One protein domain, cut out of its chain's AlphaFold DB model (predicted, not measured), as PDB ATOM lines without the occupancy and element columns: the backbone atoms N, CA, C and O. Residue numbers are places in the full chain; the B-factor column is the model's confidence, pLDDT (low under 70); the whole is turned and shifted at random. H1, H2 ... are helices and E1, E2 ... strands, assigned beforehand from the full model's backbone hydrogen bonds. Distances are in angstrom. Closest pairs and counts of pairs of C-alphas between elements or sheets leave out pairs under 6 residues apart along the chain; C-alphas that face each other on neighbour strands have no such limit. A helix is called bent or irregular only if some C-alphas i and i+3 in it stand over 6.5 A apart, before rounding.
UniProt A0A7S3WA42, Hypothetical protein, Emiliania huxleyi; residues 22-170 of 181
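What this domain is: This is residues 22 to 170 of the 181 residues of the protein "Hypothetical protein" of Emiliania huxleyi (UniProt A0A7S3WA42). A small two-stranded parallel sheet, E2 and E3, sits beside residues 116 to 123 of the longest helix, H4, and together they make the core, with H1 and H2 over one side of it and H3 on the other side. E1 lies out beyond the first residues of H3, while after E3 an arm runs away from the core to the short helix H5, and residues 159 to 170 stand free. The printed part has 149 residues, with five named helices and three named strands in the order H1, H2, E1, H3, E2, H4, E3, H5. Under half of the residues are in named elements, and of those elements the class is mostly helix. The whole is loose, with a radius of gyration of the C-alphas of 18.3 A, and spans 52 by 40 by 37 A.

Where its parts are: Strand E2 is residues 112 to 115, 10.0 A long, and E3 is residues 141 to 144, 9.6 A long. H4, residues 116 to 132, runs 24.4 A from C-alpha 116 at (-51.069, -19.073, 40.871) to C-alpha 132 at (-28.023, -11.807, 44.062); it is irregular, with C-alphas 117 and 120 7.7 A apart. H1, residues 24 to 36, begins with C-alpha 24 at (-30.891, -19.461, 51.709) and is 18.7 A long. H2 is residues 44 to 53, 14.4 A, and H3 is residues 84 to 94, 15.0 A. E1 is residues 77 to 82, 10.2 A, and H5 is residues 155 to 159, 6.8 A.

How they stand to each other: E2 and E3 are parallel, at 29 degrees, with N 142 and O 112 2.8 A apart and N 114 and O 142 2.9 A apart, both within hydrogen-bond range. E2, H4 and E3 form a strand-helix-strand unit, two parallel neighbour strands with a helix between, and its crossover is right-handed. H1 touches H4 with residues 26 to 30 alone, the closest C-alphas being those of Ala 26 and Ala 128, 4.9 A apart. H2 and H4 are close but not clearly touching, the closest C-alphas being those of Ile 50 and Trp 120, 7.3 A apart. H3 and H4 only just touch, with 3 pairs of C-alphas within 8 A, the closest being Leu 89 and Trp 126 at 6.8 A. E1 pairs with no named strand, but its residues 81 to 82 pair antiparallel with residues 64 to 65. H5 and H4 are apart. Every O i to N i+4 pair is within hydrogen-bond range in H1, H2 and H5, against 5 of 7 in H3 and 9 of 13 in H4.

The domain as a whole: The C-alphas of Gly 76 and Pro 168, the two farthest apart, are 54.9 A apart. The printed part has no cut. The links H2 to E1 and H3 to E2 are long, with 23 and 17 residues. The mean pLDDT of the printed part is 79.6, and it is under 70 at residues 22 to 24, 61 to 70, 78 to 80 and 152 to 170.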
ATOM      1  N   VAL A  22     -29.242 -20.730  44.119       60.91
ATOM      2  CA  VAL A  22     -29.994 -19.717  44.874       60.91
ATOM      3  C   VAL A  22     -29.865 -20.089  46.342       60.91
ATOM      4  O   VAL A  22     -30.349 -21.148  46.751       60.91
ATOM      5  N   THR A  23     -29.160 -19.253  47.098       65.31
ATOM      6  CA  THR A  23     -28.836 -19.518  48.498       65.31
ATOM      7  C   THR A  23     -30.002 -19.173  49.422       65.31
ATOM      8  O   THR A  23     -30.836 -18.300  49.143       65.31
ATOM      9  N   VAL A  24     -30.027 -19.829  50.578       64.81
ATOM     10  CA  VAL A  24     -30.891 -19.461  51.709       64.81
ATOM     11  C   VAL A  24     -30.773 -17.982  52.104       64.81
ATOM     12  O   VAL A  24     -31.783 -17.368  52.433       64.81
ATOM     13  N   GLU A  25     -29.585 -17.378  51.991       71.25
ATOM     14  CA  GLU A  25     -29.354 -15.966  52.333       71.25
ATOM     15  C   GLU A  25     -30.137 -15.008  51.427       71.25
ATOM     16  O   GLU A  25     -30.841 -14.124  51.919       71.25
ATOM     17  N   ALA A  26     -30.083 -15.220  50.108       74.50
ATOM     18  CA  ALA A  26     -30.867 -14.429  49.162       74.50
ATOM     19  C   ALA A  26     -32.371 -14.567  49.448       74.50
ATOM     20  O   ALA A  26     -33.124 -13.603  49.336       74.50
ATOM     21  N   THR A  27     -32.809 -15.744  49.898       80.19
ATOM     22  CA  THR A  27     -34.218 -15.976  50.232       80.19
ATOM     23  C   THR A  27     -34.656 -15.234  51.499       80.19
ATOM     24  O   THR A  27     -35.762 -14.693  51.534       80.19
ATOM     25  N   SER A  28     -33.793 -15.122  52.513       84.19
ATOM     26  CA  SER A  28     -34.073 -14.314  53.711       84.19
ATOM     27  C   SER A  28     -34.243 -12.826  53.383       84.19
ATOM     28  O   SER A  28     -35.107 -12.160  53.956       84.19
ATOM     29  N   GLN A  29     -33.467 -12.298  52.429       87.88
ATOM     30  CA  GLN A  29     -33.624 -10.915  51.965       87.88
ATOM     31  C   GLN A  29     -34.972 -10.705  51.261       87.88
ATOM     32  O   GLN A  29     -35.643  -9.697  51.497       87.88
ATOM     33  N   VAL A  30     -35.406 -11.674  50.449       89.62
ATOM     34  CA  VAL A  30     -36.730 -11.643  49.808       89.62
ATOM     35  C   VAL A  30     -37.847 -11.660  50.848       89.62
ATOM     36  O   VAL A  30     -38.791 -10.883  50.736       89.62
ATOM     37  N   GLU A  31     -37.743 -12.489  51.888       90.88
ATOM     38  CA  GLU A  31     -38.735 -12.509  52.968       90.88
ATOM     39  C   GLU A  31     -38.866 -11.133  53.640       90.88
ATOM     40  O   GLU A  31     -39.978 -10.629  53.824       90.88
ATOM     41  N   ALA A  32     -37.739 -10.496  53.971       92.12
ATOM     42  CA  ALA A  32     -37.731  -9.156  54.551       92.12
ATOM     43  C   ALA A  32     -38.369  -8.119  53.608       92.12
ATOM     44  O   ALA A  32     -39.121  -7.243  54.054       92.12
ATOM     45  N   HIS A  33     -38.132  -8.241  52.299       92.81
ATOM     46  CA  HIS A  33     -38.767  -7.393  51.293       92.81
ATOM     47  C   HIS A  33     -40.292  -7.587  51.256       92.81
ATOM     48  O   HIS A  33     -41.026  -6.609  51.361       92.81
ATOM     49  N   ILE A  34     -40.776  -8.835  51.222       93.31
ATOM     50  CA  ILE A  34     -42.217  -9.157  51.222       93.31
ATOM     51  C   ILE A  34     -42.913  -8.605  52.476       93.31
ATOM     52  O   ILE A  34     -44.048  -8.135  52.406       93.31
ATOM     53  N   ARG A  35     -42.248  -8.658  53.636       92.69
ATOM     54  CA  ARG A  35     -42.800  -8.136  54.897       92.69
ATOM     55  C   ARG A  35     -42.850  -6.607  54.942       92.69
ATOM     56  O   ARG A  35     -43.756  -6.065  55.566       92.69
ATOM     57  N   SER A  36     -41.886  -5.930  54.319       95.19
ATOM     58  CA  SER A  36     -41.817  -4.460  54.283       95.19
ATOM     59  C   SER A  36     -42.682  -3.836  53.185       95.19
ATOM     60  O   SER A  36     -43.123  -2.703  53.355       95.19
ATOM     61  N   HIS A  37     -42.964  -4.580  52.112       94.00
ATOM     62  CA  HIS A  37     -43.761  -4.143  50.963       94.00
ATOM     63  C   HIS A  37     -44.974  -5.072  50.790       94.00
ATOM     64  O   HIS A  37     -44.957  -5.983  49.954       94.00
ATOM     65  N   PRO A  38     -46.037  -4.904  51.600       91.88
ATOM     66  CA  PRO A  38     -47.221  -5.760  51.552       91.88
ATOM     67  C   PRO A  38     -47.939  -5.748  50.194       91.88
ATOM     68  O   PRO A  38     -48.712  -6.669  49.925       91.88
ATOM     69  N   GLU A  39     -47.690  -4.735  49.364       92.31
ATOM     70  CA  GLU A  39     -48.187  -4.569  48.001       92.31
ATOM     71  C   GLU A  39     -47.430  -5.382  46.942       92.31
ATOM     72  O   GLU A  39     -47.949  -5.544  45.838       92.31
ATOM     73  N   PHE A  40     -46.247  -5.914  47.273       93.81
ATOM     74  CA  PHE A  40     -45.389  -6.633  46.329       93.81
ATOM     75  C   PHE A  40     -46.045  -7.908  45.779       93.81
ATOM     76  O   PHE A  40     -45.812  -8.267  44.629       93.81
ATOM     77  N   ILE A  41     -46.884  -8.594  46.566       94.81
ATOM     78  CA  ILE A  41     -47.619  -9.794  46.133       94.81
ATOM     79  C   ILE A  41     -49.115  -9.548  46.290       94.81
ATOM     80  O   ILE A  41     -49.602  -9.326  47.400       94.81
ATOM     81  N   GLN A  42     -49.848  -9.659  45.185       92.44
ATOM     82  CA  GLN A  42     -51.298  -9.502  45.140       92.44
ATOM     83  C   GLN A  42     -51.971 -10.750  44.554       92.44
ATOM     84  O   GLN A  42     -51.459 -11.324  43.589       92.44
ATOM     85  N   PRO A  43     -53.143 -11.167  45.067       93.44
ATOM     86  CA  PRO A  43     -53.845 -10.633  46.240       93.44
ATOM     87  C   PRO A  43     -53.197 -11.059  47.574       93.44
ATOM     88  O   PRO A  43     -52.417 -12.008  47.622       93.44
ATOM     89  N   GLU A  44     -53.583 -10.407  48.676       92.50
ATOM     90  CA  GLU A  44     -53.052 -10.661  50.030       92.50
ATOM     91  C   GLU A  44     -53.068 -12.144  50.445       92.50
ATOM     92  O   GLU A  44     -52.129 -12.625  51.080       92.50
ATOM     93  N   SER A  45     -54.095 -12.900  50.047       92.06
ATOM     94  CA  SER A  45     -54.172 -14.338  50.334       92.06
ATOM     95  C   SER A  45     -52.958 -15.104  49.805       92.06
ATOM     96  O   SER A  45     -52.425 -15.968  50.497       92.06
ATOM     97  N   ARG A  46     -52.460 -14.737  48.620       90.88
ATOM     98  CA  ARG A  46     -51.283 -15.352  47.995       90.88
ATOM     99  C   ARG A  46     -49.988 -14.961  48.689       90.88
ATOM    100  O   ARG A  46     -49.103 -15.797  48.841       90.88
ATOM    101  N   ARG A  47     -49.888 -13.716  49.158       93.12
ATOM    102  CA  ARG A  47     -48.760 -13.273  49.987       93.12
ATOM    103  C   ARG A  47     -48.659 -14.121  51.255       93.12
ATOM    104  O   ARG A  47     -47.574 -14.578  51.599       93.12
ATOM    105  N   ASN A  48     -49.790 -14.349  51.920       92.44
ATOM    106  CA  ASN A  48     -49.833 -15.133  53.153       92.44
ATOM    107  C   ASN A  48     -49.457 -16.604  52.896       92.44
ATOM    108  O   ASN A  48     -48.635 -17.134  53.633       92.44
ATOM    109  N   GLU A  49     -49.940 -17.216  51.805       91.50
ATOM    110  CA  GLU A  49     -49.522 -18.568  51.383       91.50
ATOM    111  C   GLU A  49     -47.995 -18.677  51.199       91.50
ATOM    112  O   GLU A  49     -47.376 -19.649  51.636       91.50
ATOM    113  N   ILE A  50     -47.369 -17.672  50.572       91.94
ATOM    114  CA  ILE A  50     -45.911 -17.627  50.398       91.94
ATOM    115  C   ILE A  50     -45.194 -17.474  51.745       91.94
ATOM    116  O   ILE A  50     -44.264 -18.229  52.020       91.94
ATOM    117  N   LEU A  51     -45.628 -16.538  52.593       91.62
ATOM    118  CA  LEU A  51     -45.035 -16.321  53.918       91.62
ATOM    119  C   LEU A  51     -45.164 -17.552  54.820       91.62
ATOM    120  O   LEU A  51     -44.249 -17.841  55.586       91.62
ATOM    121  N   ASP A  52     -46.273 -18.282  54.728       91.44
ATOM    122  CA  ASP A  52     -46.464 -19.529  55.463       91.44
ATOM    123  C   ASP A  52     -45.514 -20.618  54.966       91.44
ATOM    124  O   ASP A  52     -44.888 -21.296  55.779       91.44
ATOM    125  N   ARG A  53     -45.323 -20.730  53.648       89.19
ATOM    126  CA  ARG A  53     -44.367 -21.676  53.059       89.19
ATOM    127  C   ARG A  53     -42.912 -21.364  53.424       89.19
ATOM    128  O   ARG A  53     -42.112 -22.285  53.540       89.19
ATOM    129  N   LEU A  54     -42.568 -20.093  53.634       87.69
ATOM    130  CA  LEU A  54     -41.230 -19.674  54.074       87.69
ATOM    131  C   LEU A  54     -40.911 -20.042  55.533       87.69
ATOM    132  O   LEU A  54     -39.746 -20.017  55.916       87.69
ATOM    133  N   LYS A  55     -41.911 -20.407  56.347       85.50
ATOM    134  CA  LYS A  55     -41.678 -20.889  57.722       85.50
ATOM    135  C   LYS A  55     -41.013 -22.267  57.752       85.50
ATOM    136  O   LYS A  55     -40.447 -22.649  58.774       85.50
ATOM    137  N   GLU A  56     -41.112 -23.028  56.665       82.56
ATOM    138  CA  GLU A  56     -40.455 -24.324  56.535       82.56
ATOM    139  C   GLU A  56     -38.964 -24.153  56.196       82.56
ATOM    140  O   GLU A  56     -38.594 -23.222  55.479       82.56
ATOM    141  N   PRO A  57     -38.081 -25.049  56.675       74.88
ATOM    142  CA  PRO A  57     -36.655 -24.956  56.391       74.88
ATOM    143  C   PRO A  57     -36.393 -25.105  54.889       74.88
ATOM    144  O   PRO A  57     -36.593 -26.170  54.296       74.88
ATOM    145  N   LEU A  58     -35.914 -24.023  54.279       75.62
ATOM    146  CA  LEU A  58     -35.571 -23.990  52.867       75.62
ATOM    147  C   LEU A  58     -34.237 -24.689  52.618       75.62
ATOM    148  O   LEU A  58     -33.297 -24.597  53.406       75.62
ATOM    149  N   ARG A  59     -34.163 -25.390  51.489       70.50
ATOM    150  CA  ARG A  59     -32.922 -25.956  50.961       70.50
ATOM    151  C   ARG A  59     -32.477 -25.120  49.777       70.50
ATOM    152  O   ARG A  59     -33.324 -24.651  49.016       70.50
ATOM    153  N   ASP A  60     -31.168 -25.005  49.601       71.94
ATOM    154  CA  ASP A  60     -30.601 -24.326  48.442       71.94
ATOM    155  C   ASP A  60     -31.106 -24.962  47.142       71.94
ATOM    156  O   ASP A  60     -31.156 -26.191  46.986       71.94
ATOM    157  N   LEU A  61     -31.491 -24.108  46.195       68.81
ATOM    158  CA  LEU A  61     -31.942 -24.550  44.884       68.81
ATOM    159  C   LEU A  61     -30.732 -24.663  43.953       68.81
ATOM    160  O   LEU A  61     -30.068 -23.668  43.660       68.81
ATOM    161  N   SER A  62     -30.474 -25.870  43.448       66.19
ATOM    162  CA  SER A  62     -29.472 -26.075  42.399       66.19
ATOM    163  C   SER A  62     -29.953 -25.503  41.062       66.19
ATOM    164  O   SER A  62     -31.057 -25.819  40.607       66.19
ATOM    165  N   VAL A  63     -29.110 -24.683  40.427       66.06
ATOM    166  CA  VAL A  63     -29.405 -23.946  39.183       66.06
ATOM    167  C   VAL A  63     -28.990 -24.737  37.927       66.06
ATOM    168  O   VAL A  63     -29.263 -24.310  36.809       66.06
ATOM    169  N   SER A  64     -28.403 -25.933  38.074       64.56
ATOM    170  CA  SER A  64     -28.023 -26.799  36.944       64.56
ATOM    171  C   SER A  64     -28.379 -28.276  37.158       64.56
ATOM    172  O   SER A  64     -28.551 -28.756  38.283       64.56
ATOM    173  N   ARG A  65     -28.522 -29.023  36.056       64.38
ATOM    174  CA  ARG A  65     -28.790 -30.472  36.041       64.38
ATOM    175  C   ARG A  65     -27.914 -31.149  34.980       64.38
ATOM    176  O   ARG A  65     -27.782 -30.634  33.879       64.38
ATOM    177  N   ALA A  66     -27.358 -32.321  35.294       59.81
ATOM    178  CA  ALA A  66     -26.485 -33.080  34.384       59.81
ATOM    179  C   ALA A  66     -27.236 -34.008  33.405       59.81
ATOM    180  O   ALA A  66     -26.646 -34.587  32.503       59.81
ATOM    181  N   THR A  67     -28.528 -34.253  33.638       57.28
ATOM    182  CA  THR A  67     -29.238 -35.409  33.053       57.28
ATOM    183  C   THR A  67     -29.949 -35.103  31.733       57.28
ATOM    184  O   THR A  67     -30.502 -36.008  31.116       57.28
ATOM    185  N   PHE A  68     -29.960 -33.847  31.286       60.25
ATOM    186  CA  PHE A  68     -30.703 -33.424  30.100       60.25
ATOM    187  C   PHE A  68     -29.757 -32.919  29.017       60.25
ATOM    188  O   PHE A  68     -28.772 -32.259  29.314       60.25
ATOM    189  N   THR A  69     -30.077 -33.224  27.760       62.84
ATOM    190  CA  THR A  69     -29.314 -32.796  26.576       62.84
ATOM    191  C   THR A  69     -29.929 -31.589  25.866       62.84
ATOM    192  O   THR A  69     -29.302 -31.024  24.977       62.84
ATOM    193  N   TRP A  70     -31.150 -31.187  26.235       67.00
ATOM    194  CA  TRP A  70     -31.867 -30.064  25.632       67.00
ATOM    195  C   TRP A  70     -32.008 -28.915  26.637       67.00
ATOM    196  O   TRP A  70     -32.720 -29.041  27.633       67.00
ATOM    197  N   GLY A  71     -31.300 -27.816  26.373       70.31
ATOM    198  CA  GLY A  71     -31.299 -26.580  27.155       70.31
ATOM    199  C   GLY A  71     -29.996 -25.802  26.956       70.31
ATOM    200  O   GLY A  71     -29.153 -26.194  26.149       70.31
ATOM    201  N   ILE A  72     -29.829 -24.697  27.681       73.44
ATOM    202  CA  ILE A  72     -28.630 -23.859  27.568       73.44
ATOM    203  C   ILE A  72     -27.514 -24.446  28.454       73.44
ATOM    204  O   ILE A  72     -27.747 -24.646  29.653       73.44
ATOM    205  N   PRO A  73     -26.319 -24.743  27.907       75.00
ATOM    206  CA  PRO A  73     -25.211 -25.277  28.692       75.00
ATOM    207  C   PRO A  73     -24.694 -24.234  29.688       75.00
ATOM    208  O   PRO A  73     -24.697 -23.030  29.415       75.00
ATOM    209  N   VAL A  74     -24.231 -24.696  30.848       74.12
ATOM    210  CA  VAL A  74     -23.599 -23.823  31.840       74.12
ATOM    211  C   VAL A  74     -22.258 -23.328  31.278       74.12
ATOM    212  O   VAL A  74     -21.437 -24.143  30.851       74.12
ATOM    213  N   PRO A  75     -21.981 -22.011  31.289       71.38
ATOM    214  CA  PRO A  75     -20.691 -21.492  30.849       71.38
ATOM    215  C   PRO A  75     -19.540 -22.107  31.661       71.38
ATOM    216  O   PRO A  75     -19.433 -21.877  32.864       71.38
ATOM    217  N   GLY A  76     -18.680 -22.884  31.001       70.00
ATOM    218  CA  GLY A  76     -17.543 -23.569  31.628       70.00
ATOM    219  C   GLY A  76     -17.781 -25.036  32.008       70.00
ATOM    220  O   GLY A  76     -16.818 -25.702  32.378       70.00
ATOM    221  N   ASP A  77     -19.003 -25.560  31.873       71.62
ATOM    222  CA  ASP A  77     -19.283 -26.994  32.021       71.62
ATOM    223  C   ASP A  77     -20.403 -27.451  31.070       71.62
ATOM    224  O   ASP A  77     -21.593 -27.377  31.373       71.62
ATOM    225  N   GLU A  78     -20.007 -27.964  29.902       67.94
ATOM    226  CA  GLU A  78     -20.926 -28.425  28.852       67.94
ATOM    227  C   GLU A  78     -21.726 -29.680  29.236       67.94
ATOM    228  O   GLU A  78     -22.705 -30.014  28.568       67.94
ATOM    229  N   LYS A  79     -21.344 -30.387  30.312       69.94
ATOM    230  CA  LYS A  79     -22.094 -31.559  30.799       69.94
ATOM    231  C   LYS A  79     -23.304 -31.162  31.637       69.94
ATOM    232  O   LYS A  79     -24.142 -32.012  31.945       69.94
ATOM    233  N   HIS A  80     -23.384 -29.895  32.024       68.31
ATOM    234  CA  HIS A  80     -24.448 -29.358  32.847       68.31
ATOM    235  C   HIS A  80     -25.318 -28.407  32.035       68.31
ATOM    236  O   HIS A  80     -24.841 -27.469  31.402       68.31
ATOM    237  N   VAL A  81     -26.626 -28.634  32.099       75.31
ATOM    238  CA  VAL A  81     -27.632 -27.774  31.480       75.31
ATOM    239  C   VAL A  81     -28.273 -26.908  32.557       75.31
ATOM    240  O   VAL A  81     -28.560 -27.380  33.667       75.31
ATOM    241  N   MET A  82     -28.472 -25.625  32.245       74.56
ATOM    242  CA  MET A  82     -29.137 -24.680  33.138       74.56
ATOM    243  C   MET A  82     -30.575 -25.111  33.422       74.56
ATOM    244  O   MET A  82     -31.281 -25.654  32.571       74.56
ATOM    245  N   TYR A  83     -31.020 -24.876  34.652       76.25
ATOM    246  CA  TYR A  83     -32.378 -25.186  35.062       76.25
ATOM    247  C   TYR A  83     -33.383 -24.342  34.272       76.25
ATOM    248  O   TYR A  83     -33.251 -23.125  34.198       76.25
ATOM    249  N   VAL A  84     -34.423 -24.985  33.732       80.25
ATOM    250  CA  VAL A  84     -35.397 -24.360  32.817       80.25
ATOM    251  C   VAL A  84     -36.022 -23.068  33.354       80.25
ATOM    252  O   VAL A  84     -36.280 -22.146  32.593       80.25
ATOM    253  N   TRP A  85     -36.234 -22.966  34.670       80.62
ATOM    254  CA  TRP A  85     -36.797 -21.755  35.266       80.62
ATOM    255  C   TRP A  85     -35.815 -20.595  35.296       80.62
ATOM    256  O   TRP A  85     -36.253 -19.457  35.236       80.62
ATOM    257  N   PHE A  86     -34.511 -20.860  35.370       80.44
ATOM    258  CA  PHE A  86     -33.517 -19.797  35.273       80.44
ATOM    259  C   PHE A  86     -33.591 -19.139  33.892       80.44
ATOM    260  O   PHE A  86     -33.795 -17.934  33.803       80.44
ATOM    261  N   ASP A  87     -33.553 -19.949  32.833       82.06
ATOM    262  CA  ASP A  87     -33.697 -19.489  31.449       82.06
ATOM    263  C   ASP A  87     -35.033 -18.749  31.231       82.06
ATOM    264  O   ASP A  87     -35.064 -17.571  30.867       82.06
ATOM    265  N   ALA A  88     -36.153 -19.384  31.595       86.88
ATOM    266  CA  ALA A  88     -37.482 -18.805  31.408       86.88
ATOM    267  C   ALA A  88     -37.686 -17.472  32.150       86.88
ATOM    268  O   ALA A  88     -38.326 -16.571  31.611       86.88
ATOM    269  N   LEU A  89     -37.146 -17.325  33.364       88.38
ATOM    270  CA  LEU A  89     -37.259 -16.084  34.133       88.38
ATOM    271  C   LEU A  89     -36.365 -14.973  33.567       88.38
ATOM    272  O   LEU A  89     -36.769 -13.810  33.550       88.38
ATOM    273  N   THR A  90     -35.183 -15.309  33.042       87.38
ATOM    274  CA  THR A  90     -34.302 -14.308  32.416       87.38
ATOM    275  C   THR A  90     -34.890 -13.681  31.152       87.38
ATOM    276  O   THR A  90     -34.472 -12.583  30.780       87.38
ATOM    277  N   ASN A  91     -35.925 -14.292  30.562       90.50
ATOM    278  CA  ASN A  91     -36.666 -13.737  29.428       90.50
ATOM    279  C   ASN A  91     -37.185 -12.310  29.692       90.50
ATOM    280  O   ASN A  91     -37.136 -11.457  28.810       90.50
ATOM    281  N   TYR A  92     -37.604 -12.001  30.924       90.06
ATOM    282  CA  TYR A  92     -38.069 -10.652  31.267       90.06
ATOM    283  C   TYR A  92     -37.000  -9.575  31.041       90.06
ATOM    284  O   TYR A  92     -37.333  -8.456  30.659       90.06
ATOM    285  N   LEU A  93     -35.727  -9.922  31.245       88.94
ATOM    286  CA  LEU A  93     -34.595  -9.021  31.038       88.94
ATOM    287  C   LEU A  93     -34.088  -9.078  29.596       88.94
ATOM    288  O   LEU A  93     -33.807  -8.039  29.001       88.94
ATOM    289  N   SER A  94     -34.000 -10.272  29.002       88.62
ATOM    290  CA  SER A  94     -33.520 -10.406  27.623       88.62
ATOM    291  C   SER A  94     -34.496  -9.815  26.607       88.62
ATOM    292  O   SER A  94     -34.059  -9.245  25.614       88.62
ATOM    293  N   GLY A  95     -35.808  -9.887  26.855       87.31
ATOM    294  CA  GLY A  95     -36.834  -9.322  25.973       87.31
ATOM    295  C   GLY A  95     -36.797  -7.791  25.868       87.31
ATOM    296  O   GLY A  95     -37.287  -7.235  24.886       87.31
ATOM    297  N   ILE A  96     -36.195  -7.114  26.850       89.25
ATOM    298  CA  ILE A  96     -35.935  -5.666  26.817       89.25
ATOM    299  C   ILE A  96     -34.469  -5.337  26.507       89.25
ATOM    300  O   ILE A  96     -34.114  -4.161  26.509       89.25
ATOM    301  N   GLU A  97     -33.636  -6.348  26.238       86.94
ATOM    302  CA  GLU A  97     -32.189  -6.210  26.012       86.94
ATOM    303  C   GLU A  97     -31.475  -5.473  27.167       86.94
ATOM    304  O   GLU A  97     -30.591  -4.638  26.952       86.94
ATOM    305  N   TYR A  98     -31.883  -5.784  28.405       84.88
ATOM    306  CA  TYR A  98     -31.435  -5.095  29.618       84.88
ATOM    307  C   TYR A  98     -29.903  -5.059  29.737       84.88
ATOM    308  O   TYR A  98     -29.237  -6.096  29.662       84.88
ATOM    309  N   GLY A  99     -29.338  -3.868  29.943       81.38
ATOM    310  CA  GLY A  99     -27.898  -3.657  30.133       81.38
ATOM    311  C   GLY A  99     -27.054  -3.751  28.856       81.38
ATOM    312  O   GLY A  99     -25.832  -3.633  28.929       81.38
ATOM    313  N   SER A 100     -27.682  -3.936  27.689       82.75
ATOM    314  CA  SER A 100     -27.009  -4.009  26.380       82.75
ATOM    315  C   SER A 100     -27.330  -2.813  25.472       82.75
ATOM    316  O   SER A 100     -27.161  -2.894  24.258       82.75
ATOM    317  N   GLY A 101     -27.790  -1.693  26.046       74.75
ATOM    318  CA  GLY A 101     -28.239  -0.516  25.288       74.75
ATOM    319  C   GLY A 101     -29.679  -0.620  24.781       74.75
ATOM    320  O   GLY A 101     -30.075   0.137  23.894       74.75
ATOM    321  N   GLY A 102     -30.440  -1.566  25.333       79.81
ATOM    322  CA  GLY A 102     -31.833  -1.812  25.012       79.81
ATOM    323  C   GLY A 102     -32.802  -0.838  25.675       79.81
ATOM    324  O   GLY A 102     -32.554   0.355  25.860       79.81
ATOM    325  N   LYS A 103     -33.960  -1.371  26.052       83.62
ATOM    326  CA  LYS A 103     -35.065  -0.634  26.665       83.62
ATOM    327  C   LYS A 103     -34.962  -0.645  28.192       83.62
ATOM    328  O   LYS A 103     -35.927  -0.979  28.880       83.62
ATOM    329  N   ASP A 104     -33.810  -0.237  28.720       79.44
ATOM    330  CA  ASP A 104     -33.505  -0.289  30.160       79.44
ATOM    331  C   ASP A 104     -34.526   0.482  31.018       79.44
ATOM    332  O   ASP A 104     -34.815   0.088  32.142       79.44
ATOM    333  N   GLY A 105     -35.153   1.531  30.466       85.12
ATOM    334  CA  GLY A 105     -36.184   2.324  31.149       85.12
ATOM    335  C   GLY A 105     -37.500   1.592  31.449       85.12
ATOM    336  O   GLY A 105     -38.344   2.151  32.142       85.12
ATOM    337  N   PHE A 106     -37.697   0.369  30.944       85.19
ATOM    338  CA  PHE A 106     -38.851  -0.476  31.286       85.19
ATOM    339  C   PHE A 106     -38.609  -1.344  32.528       85.19
ATOM    340  O   PHE A 106     -39.526  -2.035  32.977       85.19
ATOM    341  N   TRP A 107     -37.389  -1.327  33.076       87.75
ATOM    342  CA  TRP A 107     -37.045  -2.019  34.310       87.75
ATOM    343  C   TRP A 107     -36.716  -1.008  35.424       87.75
ATOM    344  O   TRP A 107     -35.980  -0.053  35.170       87.75
ATOM    345  N   PRO A 108     -37.214  -1.188  36.665       90.25
ATOM    346  CA  PRO A 108     -37.998  -2.319  37.171       90.25
ATOM    347  C   PRO A 108     -39.422  -2.380  36.610       90.25
ATOM    348  O   PRO A 108     -40.076  -1.357  36.438       90.25
ATOM    349  N   CYS A 109     -39.914  -3.596  36.358       90.81
ATOM    350  CA  CYS A 109     -41.277  -3.800  35.871       90.81
ATOM    351  C   CYS A 109     -42.319  -3.387  36.925       90.81
ATOM    352  O   CYS A 109     -42.182  -3.722  38.105       90.81
ATOM    353  N   ASP A 110     -43.392  -2.716  36.500       91.25
ATOM    354  CA  ASP A 110     -44.486  -2.336  37.395       91.25
ATOM    355  C   ASP A 110     -45.309  -3.542  37.872       91.25
ATOM    356  O   ASP A 110     -45.652  -3.627  39.051       91.25
ATOM    357  N   VAL A 111     -45.637  -4.479  36.972       92.94
ATOM    358  CA  VAL A 111     -46.503  -5.625  37.285       92.94
ATOM    359  C   VAL A 111     -46.073  -6.882  36.535       92.94
ATOM    360  O   VAL A 111     -46.095  -6.928  35.307       92.94
ATOM    361  N   HIS A 112     -45.798  -7.951  37.280       93.81
ATOM    362  CA  HIS A 112     -45.726  -9.312  36.752       93.81
ATOM    363  C   HIS A 112     -47.081 -10.003  36.911       93.81
ATOM    364  O   HIS A 112     -47.477 -10.349  38.024       93.81
ATOM    365  N   LEU A 113     -47.793 -10.221  35.803       93.12
ATOM    366  CA  LEU A 113     -49.041 -10.984  35.796       93.12
ATOM    367  C   LEU A 113     -48.743 -12.472  35.604       93.12
ATOM    368  O   LEU A 113     -48.194 -12.867  34.576       93.12
ATOM    369  N   ILE A 114     -49.126 -13.295  36.579       93.62
ATOM    370  CA  ILE A 114     -48.841 -14.733  36.572       93.62
ATOM    371  C   ILE A 114     -50.042 -15.560  37.031       93.62
ATOM    372  O   ILE A 114     -50.888 -15.093  37.792       93.62
ATOM    373  N   GLY A 115     -50.071 -16.831  36.635       90.62
ATOM    374  CA  GLY A 115     -50.968 -17.815  37.235       90.62
ATOM    375  C   GLY A 115     -50.476 -18.258  38.617       90.62
ATOM    376  O   GLY A 115     -49.271 -18.310  38.879       90.62
ATOM    377  N   LYS A 116     -51.401 -18.632  39.504       86.88
ATOM    378  CA  LYS A 116     -51.069 -19.073  40.871       86.88
ATOM    379  C   LYS A 116     -50.085 -20.255  40.950       86.88
ATOM    380  O   LYS A 116     -49.392 -20.376  41.952       86.88
ATOM    381  N   ASP A 117     -49.990 -21.108  39.930       88.06
ATOM    382  CA  ASP A 117     -49.160 -22.325  39.997       88.06
ATOM    383  C   ASP A 117     -47.659 -22.026  39.940       88.06
ATOM    384  O   ASP A 117     -46.838 -22.802  40.428       88.06
ATOM    385  N   ILE A 118     -47.293 -20.877  39.367       91.19
ATOM    386  CA  ILE A 118     -45.899 -20.470  39.158       91.19
ATOM    387  C   ILE A 118     -45.460 -19.380  40.144       91.19
ATOM    388  O   ILE A 118     -44.376 -18.810  40.002       91.19
ATOM    389  N   ILE A 119     -46.277 -19.110  41.169       92.00
ATOM    390  CA  ILE A 119     -46.050 -18.041  42.147       92.00
ATOM    391  C   ILE A 119     -44.743 -18.212  42.923       92.00
ATOM    392  O   ILE A 119     -44.022 -17.246  43.137       92.00
ATOM    393  N   TRP A 120     -44.375 -19.447  43.269       89.50
ATOM    394  CA  TRP A 120     -43.123 -19.723  43.977       89.50
ATOM    395  C   TRP A 120     -41.894 -19.255  43.185       89.50
ATOM    396  O   TRP A 120     -40.972 -18.660  43.740       89.50
ATOM    397  N   PHE A 121     -41.902 -19.473  41.869       90.75
ATOM    398  CA  PHE A 121     -40.797 -19.071  41.003       90.75
ATOM    399  C   PHE A 121     -40.693 -17.549  40.889       90.75
ATOM    400  O   PHE A 121     -39.589 -17.022  40.901       90.75
ATOM    401  N   HIS A 122     -41.822 -16.842  40.847       92.69
ATOM    402  CA  HIS A 122     -41.859 -15.397  40.602       92.69
ATOM    403  C   HIS A 122     -41.787 -14.544  41.870       92.69
ATOM    404  O   HIS A 122     -41.361 -13.397  41.795       92.69
ATOM    405  N   CYS A 123     -42.188 -15.082  43.022       92.12
ATOM    406  CA  CYS A 123     -42.166 -14.362  44.295       92.12
ATOM    407  C   CYS A 123     -40.936 -14.681  45.147       92.12
ATOM    408  O   CYS A 123     -40.574 -13.855  45.974       92.12
ATOM    409  N   ILE A 124     -40.302 -15.847  44.961       90.50
ATOM    410  CA  ILE A 124     -39.137 -16.267  45.754       90.50
ATOM    411  C   ILE A 124     -37.893 -16.409  44.887       90.50
ATOM    412  O   ILE A 124     -36.942 -15.650  45.054       90.50
ATOM    413  N   ILE A 125     -37.900 -17.350  43.939       88.31
ATOM    414  CA  ILE A 125     -36.690 -17.697  43.174       88.31
ATOM    415  C   ILE A 125     -36.226 -16.510  42.326       88.31
ATOM    416  O   ILE A 125     -35.051 -16.160  42.351       88.31
ATOM    417  N   TRP A 126     -37.142 -15.865  41.608       91.06
ATOM    418  CA  TRP A 126     -36.825 -14.731  40.749       91.06
ATOM    419  C   TRP A 126     -36.312 -13.512  41.532       91.06
ATOM    420  O   TRP A 126     -35.216 -13.050  41.220       91.06
ATOM    421  N   PRO A 127     -36.988 -13.030  42.594       91.75
ATOM    422  CA  PRO A 127     -36.452 -11.956  43.425       91.75
ATOM    423  C   PRO A 127     -35.110 -12.304  44.071       91.75
ATOM    424  O   PRO A 127     -34.222 -11.458  44.105       91.75
ATOM    425  N   ALA A 128     -34.913 -13.547  44.521       89.06
ATOM    426  CA  ALA A 128     -33.638 -13.979  45.092       89.06
ATOM    427  C   ALA A 128     -32.500 -13.921  44.060       89.06
ATOM    428  O   ALA A 128     -31.396 -13.475  44.380       89.06
ATOM    429  N   LEU A 129     -32.771 -14.317  42.812       86.50
ATOM    430  CA  LEU A 129     -31.828 -14.165  41.702       86.50
ATOM    431  C   LEU A 129     -31.516 -12.693  41.416       86.50
ATOM    432  O   LEU A 129     -30.345 -12.336  41.302       86.50
ATOM    433  N   LEU A 130     -32.536 -11.837  41.345       89.38
ATOM    434  CA  LEU A 130     -32.360 -10.406  41.091       89.38
ATOM    435  C   LEU A 130     -31.526  -9.724  42.182       89.38
ATOM    436  O   LEU A 130     -30.576  -9.014  41.860       89.38
ATOM    437  N   LEU A 131     -31.821 -10.001  43.457       87.44
ATOM    438  CA  LEU A 131     -31.049  -9.488  44.591       87.44
ATOM    439  C   LEU A 131     -29.599  -9.980  44.556       87.44
ATOM    440  O   LEU A 131     -28.683  -9.189  44.773       87.44
ATOM    441  N   SER A 132     -29.377 -11.250  44.200       83.25
ATOM    442  CA  SER A 132     -28.023 -11.807  44.062       83.25
ATOM    443  C   SER A 132     -27.220 -11.147  42.935       83.25
ATOM    444  O   SER A 132     -25.994 -11.120  42.991       83.25
ATOM    445  N   LEU A 133     -27.900 -10.617  41.913       83.94
ATOM    446  CA  LEU A 133     -27.301  -9.881  40.796       83.94
ATOM    447  C   LEU A 133     -27.280  -8.358  41.017       83.94
ATOM    448  O   LEU A 133     -26.776  -7.632  40.161       83.94
ATOM    449  N   GLY A 134     -27.824  -7.860  42.132       85.94
ATOM    450  CA  GLY A 134     -27.946  -6.426  42.411       85.94
ATOM    451  C   GLY A 134     -28.918  -5.684  41.484       85.94
ATOM    452  O   GLY A 134     -28.809  -4.470  41.324       85.94
ATOM    453  N   ILE A 135     -29.851  -6.399  40.851       88.31
ATOM    454  CA  ILE A 135     -30.859  -5.838  39.946       88.31
ATOM    455  C   ILE A 135     -32.105  -5.463  40.770       88.31
ATOM    456  O   ILE A 135     -32.507  -6.236  41.645       88.31
ATOM    457  N   PRO A 136     -32.748  -4.304  40.519       91.12
ATOM    458  CA  PRO A 136     -33.941  -3.910  41.263       91.12
ATOM    459  C   PRO A 136     -35.101  -4.886  41.035       91.12
ATOM    460  O   PRO A 136     -35.275  -5.428  39.942       91.12
ATOM    461  N   LEU A 137     -35.902  -5.089  42.083       93.56
ATOM    462  CA  LEU A 137     -37.071  -5.965  42.069       93.56
ATOM    463  C   LEU A 137     -38.246  -5.337  41.302       93.56
ATOM    464  O   LEU A 137     -38.361  -4.110  41.263       93.56
ATOM    465  N   PRO A 138     -39.145  -6.156  40.719       93.12
ATOM    466  CA  PRO A 138     -40.401  -5.650  40.175       93.12
ATOM    467  C   PRO A 138     -41.249  -5.015  41.285       93.12
ATOM    468  O   PRO A 138     -41.135  -5.384  42.452       93.12
ATOM    469  N   ARG A 139     -42.127  -4.072  40.939       93.25
ATOM    470  CA  ARG A 139     -42.946  -3.368  41.941       93.25
ATOM    471  C   ARG A 139     -44.068  -4.235  42.507       93.25
ATOM    472  O   ARG A 139     -44.416  -4.095  43.674       93.25
ATOM    473  N   CYS A 140     -44.660  -5.096  41.680       93.88
ATOM    474  CA  CYS A 140     -45.780  -5.944  42.067       93.88
ATOM    475  C   CYS A 140     -45.811  -7.245  41.254       93.88
ATOM    476  O   CYS A 140     -45.547  -7.262  40.049       93.88
ATOM    477  N   VAL A 141     -46.192  -8.338  41.909       95.00
ATOM    478  CA  VAL A 141     -46.524  -9.628  41.310       95.00
ATOM    479  C   VAL A 141     -48.005  -9.897  41.550       95.00
ATOM    480  O   VAL A 141     -48.441 -10.112  42.683       95.00
ATOM    481  N   LEU A 142     -48.784  -9.905  40.469       94.19
ATOM    482  CA  LEU A 142     -50.211 -10.195  40.490       94.19
ATOM    483  C   LEU A 142     -50.446 -11.657  40.100       94.19
ATOM    484  O   LEU A 142     -50.345 -12.031  38.929       94.19
ATOM    485  N   ALA A 143     -50.783 -12.480  41.090       92.50
ATOM    486  CA  ALA A 143     -51.045 -13.902  40.922       92.50
ATOM    487  C   ALA A 143     -52.550 -14.173  40.788       92.50
ATOM    488  O   ALA A 143     -53.290 -14.223  41.777       92.50
ATOM    489  N   HIS A 144     -53.011 -14.379  39.555       88.06
ATOM    490  CA  HIS A 144     -54.409 -14.689  39.283       88.06
ATOM    491  C   HIS A 144     -54.717 -16.183  39.467       88.06
ATOM    492  O   HIS A 144     -53.872 -17.069  39.302       88.06
ATOM    493  N   GLY A 145     -55.967 -16.473  39.834       84.50
ATOM    494  CA  GLY A 145     -56.481 -17.839  39.918       84.50
ATOM    495  C   GLY A 145     -56.755 -18.450  38.544       84.50
ATOM    496  O   GLY A 145     -56.556 -17.826  37.501       84.50
ATOM    497  N   PHE A 146     -57.251 -19.684  38.547       80.38
ATOM    498  CA  PHE A 146     -57.711 -20.319  37.322       80.38
ATOM    499  C   PHE A 146     -59.012 -19.705  36.829       80.38
ATOM    500  O   PHE A 146     -59.916 -19.412  37.617       80.38
ATOM    501  N   VAL A 147     -59.126 -19.611  35.510       77.12
ATOM    502  CA  VAL A 147     -60.410 -19.381  34.858       77.12
ATOM    503  C   VAL A 147     -61.138 -20.722  34.779       77.12
ATOM    504  O   VAL A 147     -60.605 -21.704  34.251       77.12
ATOM    505  N   HIS A 148     -62.339 -20.770  35.348       74.19
ATOM    506  CA  HIS A 148     -63.212 -21.939  35.309       74.19
ATOM    507  C   HIS A 148     -64.343 -21.680  34.315       74.19
ATOM    508  O   HIS A 148     -64.854 -20.562  34.235       74.19
ATOM    509  N   GLY A 149     -64.733 -22.702  33.556       72.81
ATOM    510  CA  GLY A 149     -65.948 -22.634  32.751       72.81
ATOM    511  C   GLY A 149     -67.202 -22.754  33.612       72.81
ATOM    512  O   GLY A 149     -67.144 -23.055  34.804       72.81
ATOM    513  N   SER A 150     -68.365 -22.565  32.989       72.31
ATOM    514  CA  SER A 150     -69.671 -22.666  33.656       72.31
ATOM    515  C   SER A 150     -69.947 -24.042  34.278       72.31
ATOM    516  O   SER A 150     -70.816 -24.164  35.132       72.31
ATOM    517  N   ASP A 151     -69.224 -25.078  33.850       72.19
ATOM    518  CA  ASP A 151     -69.277 -26.442  34.382       72.19
ATOM    519  C   ASP A 151     -68.298 -26.688  35.549       72.19
ATOM    520  O   ASP A 151     -68.156 -27.823  36.000       72.19
ATOM    521  N   GLY A 152     -67.607 -25.647  36.032       66.62
ATOM    522  CA  GLY A 152     -66.672 -25.713  37.160       66.62
ATOM    523  C   GLY A 152     -65.298 -26.302  36.824       66.62
ATOM    524  O   GLY A 152     -64.445 -26.393  37.704       66.62
ATOM    525  N   ARG A 153     -65.050 -26.689  35.567       66.50
ATOM    526  CA  ARG A 153     -63.754 -27.231  35.118       66.50
ATOM    527  C   ARG A 153     -62.795 -26.118  34.713       66.50
ATOM    528  O   ARG A 153     -63.240 -25.072  34.238       66.50
ATOM    529  N   HIS A 154     -61.487 -26.353  34.824       64.50
ATOM    530  CA  HIS A 154     -60.491 -25.409  34.313       64.50
ATOM    531  C   HIS A 154     -60.670 -25.214  32.809       64.50
ATOM    532  O   HIS A 154     -60.863 -26.175  32.068       64.50
ATOM    533  N   GLN A 155     -60.586 -23.971  32.339       59.62
ATOM    534  CA  GLN A 155     -60.778 -23.662  30.920       59.62
ATOM    535  C   GLN A 155     -59.756 -24.380  30.017       59.62
ATOM    536  O   GLN A 155     -60.080 -24.762  28.894       59.62
ATOM    537  N   LEU A 156     -58.548 -24.641  30.528       58.00
ATOM    538  CA  LEU A 156     -57.520 -25.431  29.842       58.00
ATOM    539  C   LEU A 156     -57.953 -26.890  29.611       58.00
ATOM    540  O   LEU A 156     -57.712 -27.431  28.533       58.00
ATOM    541  N   ASP A 157     -58.683 -27.496  30.553       58.44
ATOM    542  CA  ASP A 157     -59.213 -28.860  30.401       58.44
ATOM    543  C   ASP A 157     -60.274 -28.930  29.294       58.44
ATOM    544  O   ASP A 157     -60.494 -29.980  28.686       58.44
ATOM    545  N   GLN A 158     -60.917 -27.800  28.988       53.78
ATOM    546  CA  GLN A 158     -61.945 -27.698  27.951       53.78
ATOM    547  C   GLN A 158     -61.342 -27.589  26.546       53.78
ATOM    548  O   GLN A 158     -61.936 -28.104  25.601       53.78
ATOM    549  N   PHE A 159     -60.140 -27.014  26.414       53.34
ATOM    550  CA  PHE A 159     -59.422 -26.887  25.137       53.34
ATOM    551  C   PHE A 159     -58.940 -28.229  24.563       53.34
ATOM    552  O   PHE A 159     -58.774 -28.356  23.350       53.34
ATOM    553  N   THR A 160     -58.757 -29.255  25.402       52.31
ATOM    554  CA  THR A 160     -58.348 -30.600  24.948       52.31
ATOM    555  C   THR A 160     -59.420 -31.315  24.115       52.31
ATOM    556  O   THR A 160     -59.119 -32.281  23.411       52.31
ATOM    557  N   ARG A 161     -60.665 -30.819  24.111       44.03
ATOM    558  CA  ARG A 161     -61.680 -31.206  23.128       44.03
ATOM    559  C   ARG A 161     -61.814 -30.100  22.091       44.03
ATOM    560  O   ARG A 161     -62.203 -28.993  22.432       44.03
ATOM    561  N   LYS A 162     -61.563 -30.430  20.814       38.66
ATOM    562  CA  LYS A 162     -61.912 -29.604  19.643       38.66
ATOM    563  C   LYS A 162     -63.380 -29.164  19.729       38.66
ATOM    564  O   LYS A 162     -64.274 -29.853  19.244       38.66
ATOM    565  N   LYS A 163     -63.626 -28.014  20.336       43.66
ATOM    566  CA  LYS A 163     -64.795 -27.184  20.093       43.66
ATOM    567  C   LYS A 163     -64.281 -25.764  20.036       43.66
ATOM    568  O   LYS A 163     -63.717 -25.265  21.004       43.66
ATOM    569  N   GLU A 164     -64.441 -25.161  18.867       48.97
ATOM    570  CA  GLU A 164     -64.348 -23.722  18.690       48.97
ATOM    571  C   GLU A 164     -65.253 -23.064  19.728       48.97
ATOM    572  O   GLU A 164     -66.474 -23.039  19.592       48.97
ATOM    573  N   VAL A 165     -64.653 -22.545  20.792       53.34
ATOM    574  CA  VAL A 165     -65.287 -21.528  21.622       53.34
ATOM    575  C   VAL A 165     -64.783 -20.193  21.091       53.34
ATOM    576  O   VAL A 165     -64.057 -19.463  21.757       53.34
ATOM    577  N   ALA A 166     -65.110 -19.910  19.828       49.44
ATOM    578  CA  ALA A 166     -65.079 -18.539  19.355       49.44
ATOM    579  C   ALA A 166     -66.277 -17.839  20.019       49.44
ATOM    580  O   ALA A 166     -67.407 -18.321  19.882       49.44
ATOM    581  N   PRO A 167     -66.070 -16.765  20.795       52.47
ATOM    582  CA  PRO A 167     -67.182 -16.020  21.367       52.47
ATOM    583  C   PRO A 167     -68.084 -15.526  20.214       52.47
ATOM    584  O   PRO A 167     -67.565 -15.045  19.206       52.47
ATOM    585  N   PRO A 168     -69.424 -15.635  20.324       55.62
ATOM    586  CA  PRO A 168     -70.352 -15.244  19.249       55.62
ATOM    587  C   PRO A 168     -70.295 -13.743  18.924       55.62
ATOM    588  O   PRO A 168     -70.750 -13.296  17.878       55.62
ATOM    589  N   PHE A 169     -69.700 -12.973  19.825       54.41
ATOM    590  CA  PHE A 169     -69.376 -11.573  19.677       54.41
ATOM    591  C   PHE A 169     -67.844 -11.523  19.618       54.41
ATOM    592  O   PHE A 169     -67.212 -12.089  20.506       54.41
ATOM    593  N   GLY A 170     -67.242 -10.898  18.601       49.47
ATOM    594  CA  GLY A 170     -65.804 -10.980  18.281       49.47
ATOM    595  C   GLY A 170     -64.799 -10.717  19.423       49.47
ATOM    596  O   GLY A 170     -65.154 -10.471  20.571       49.47
TER     597      GLY A 170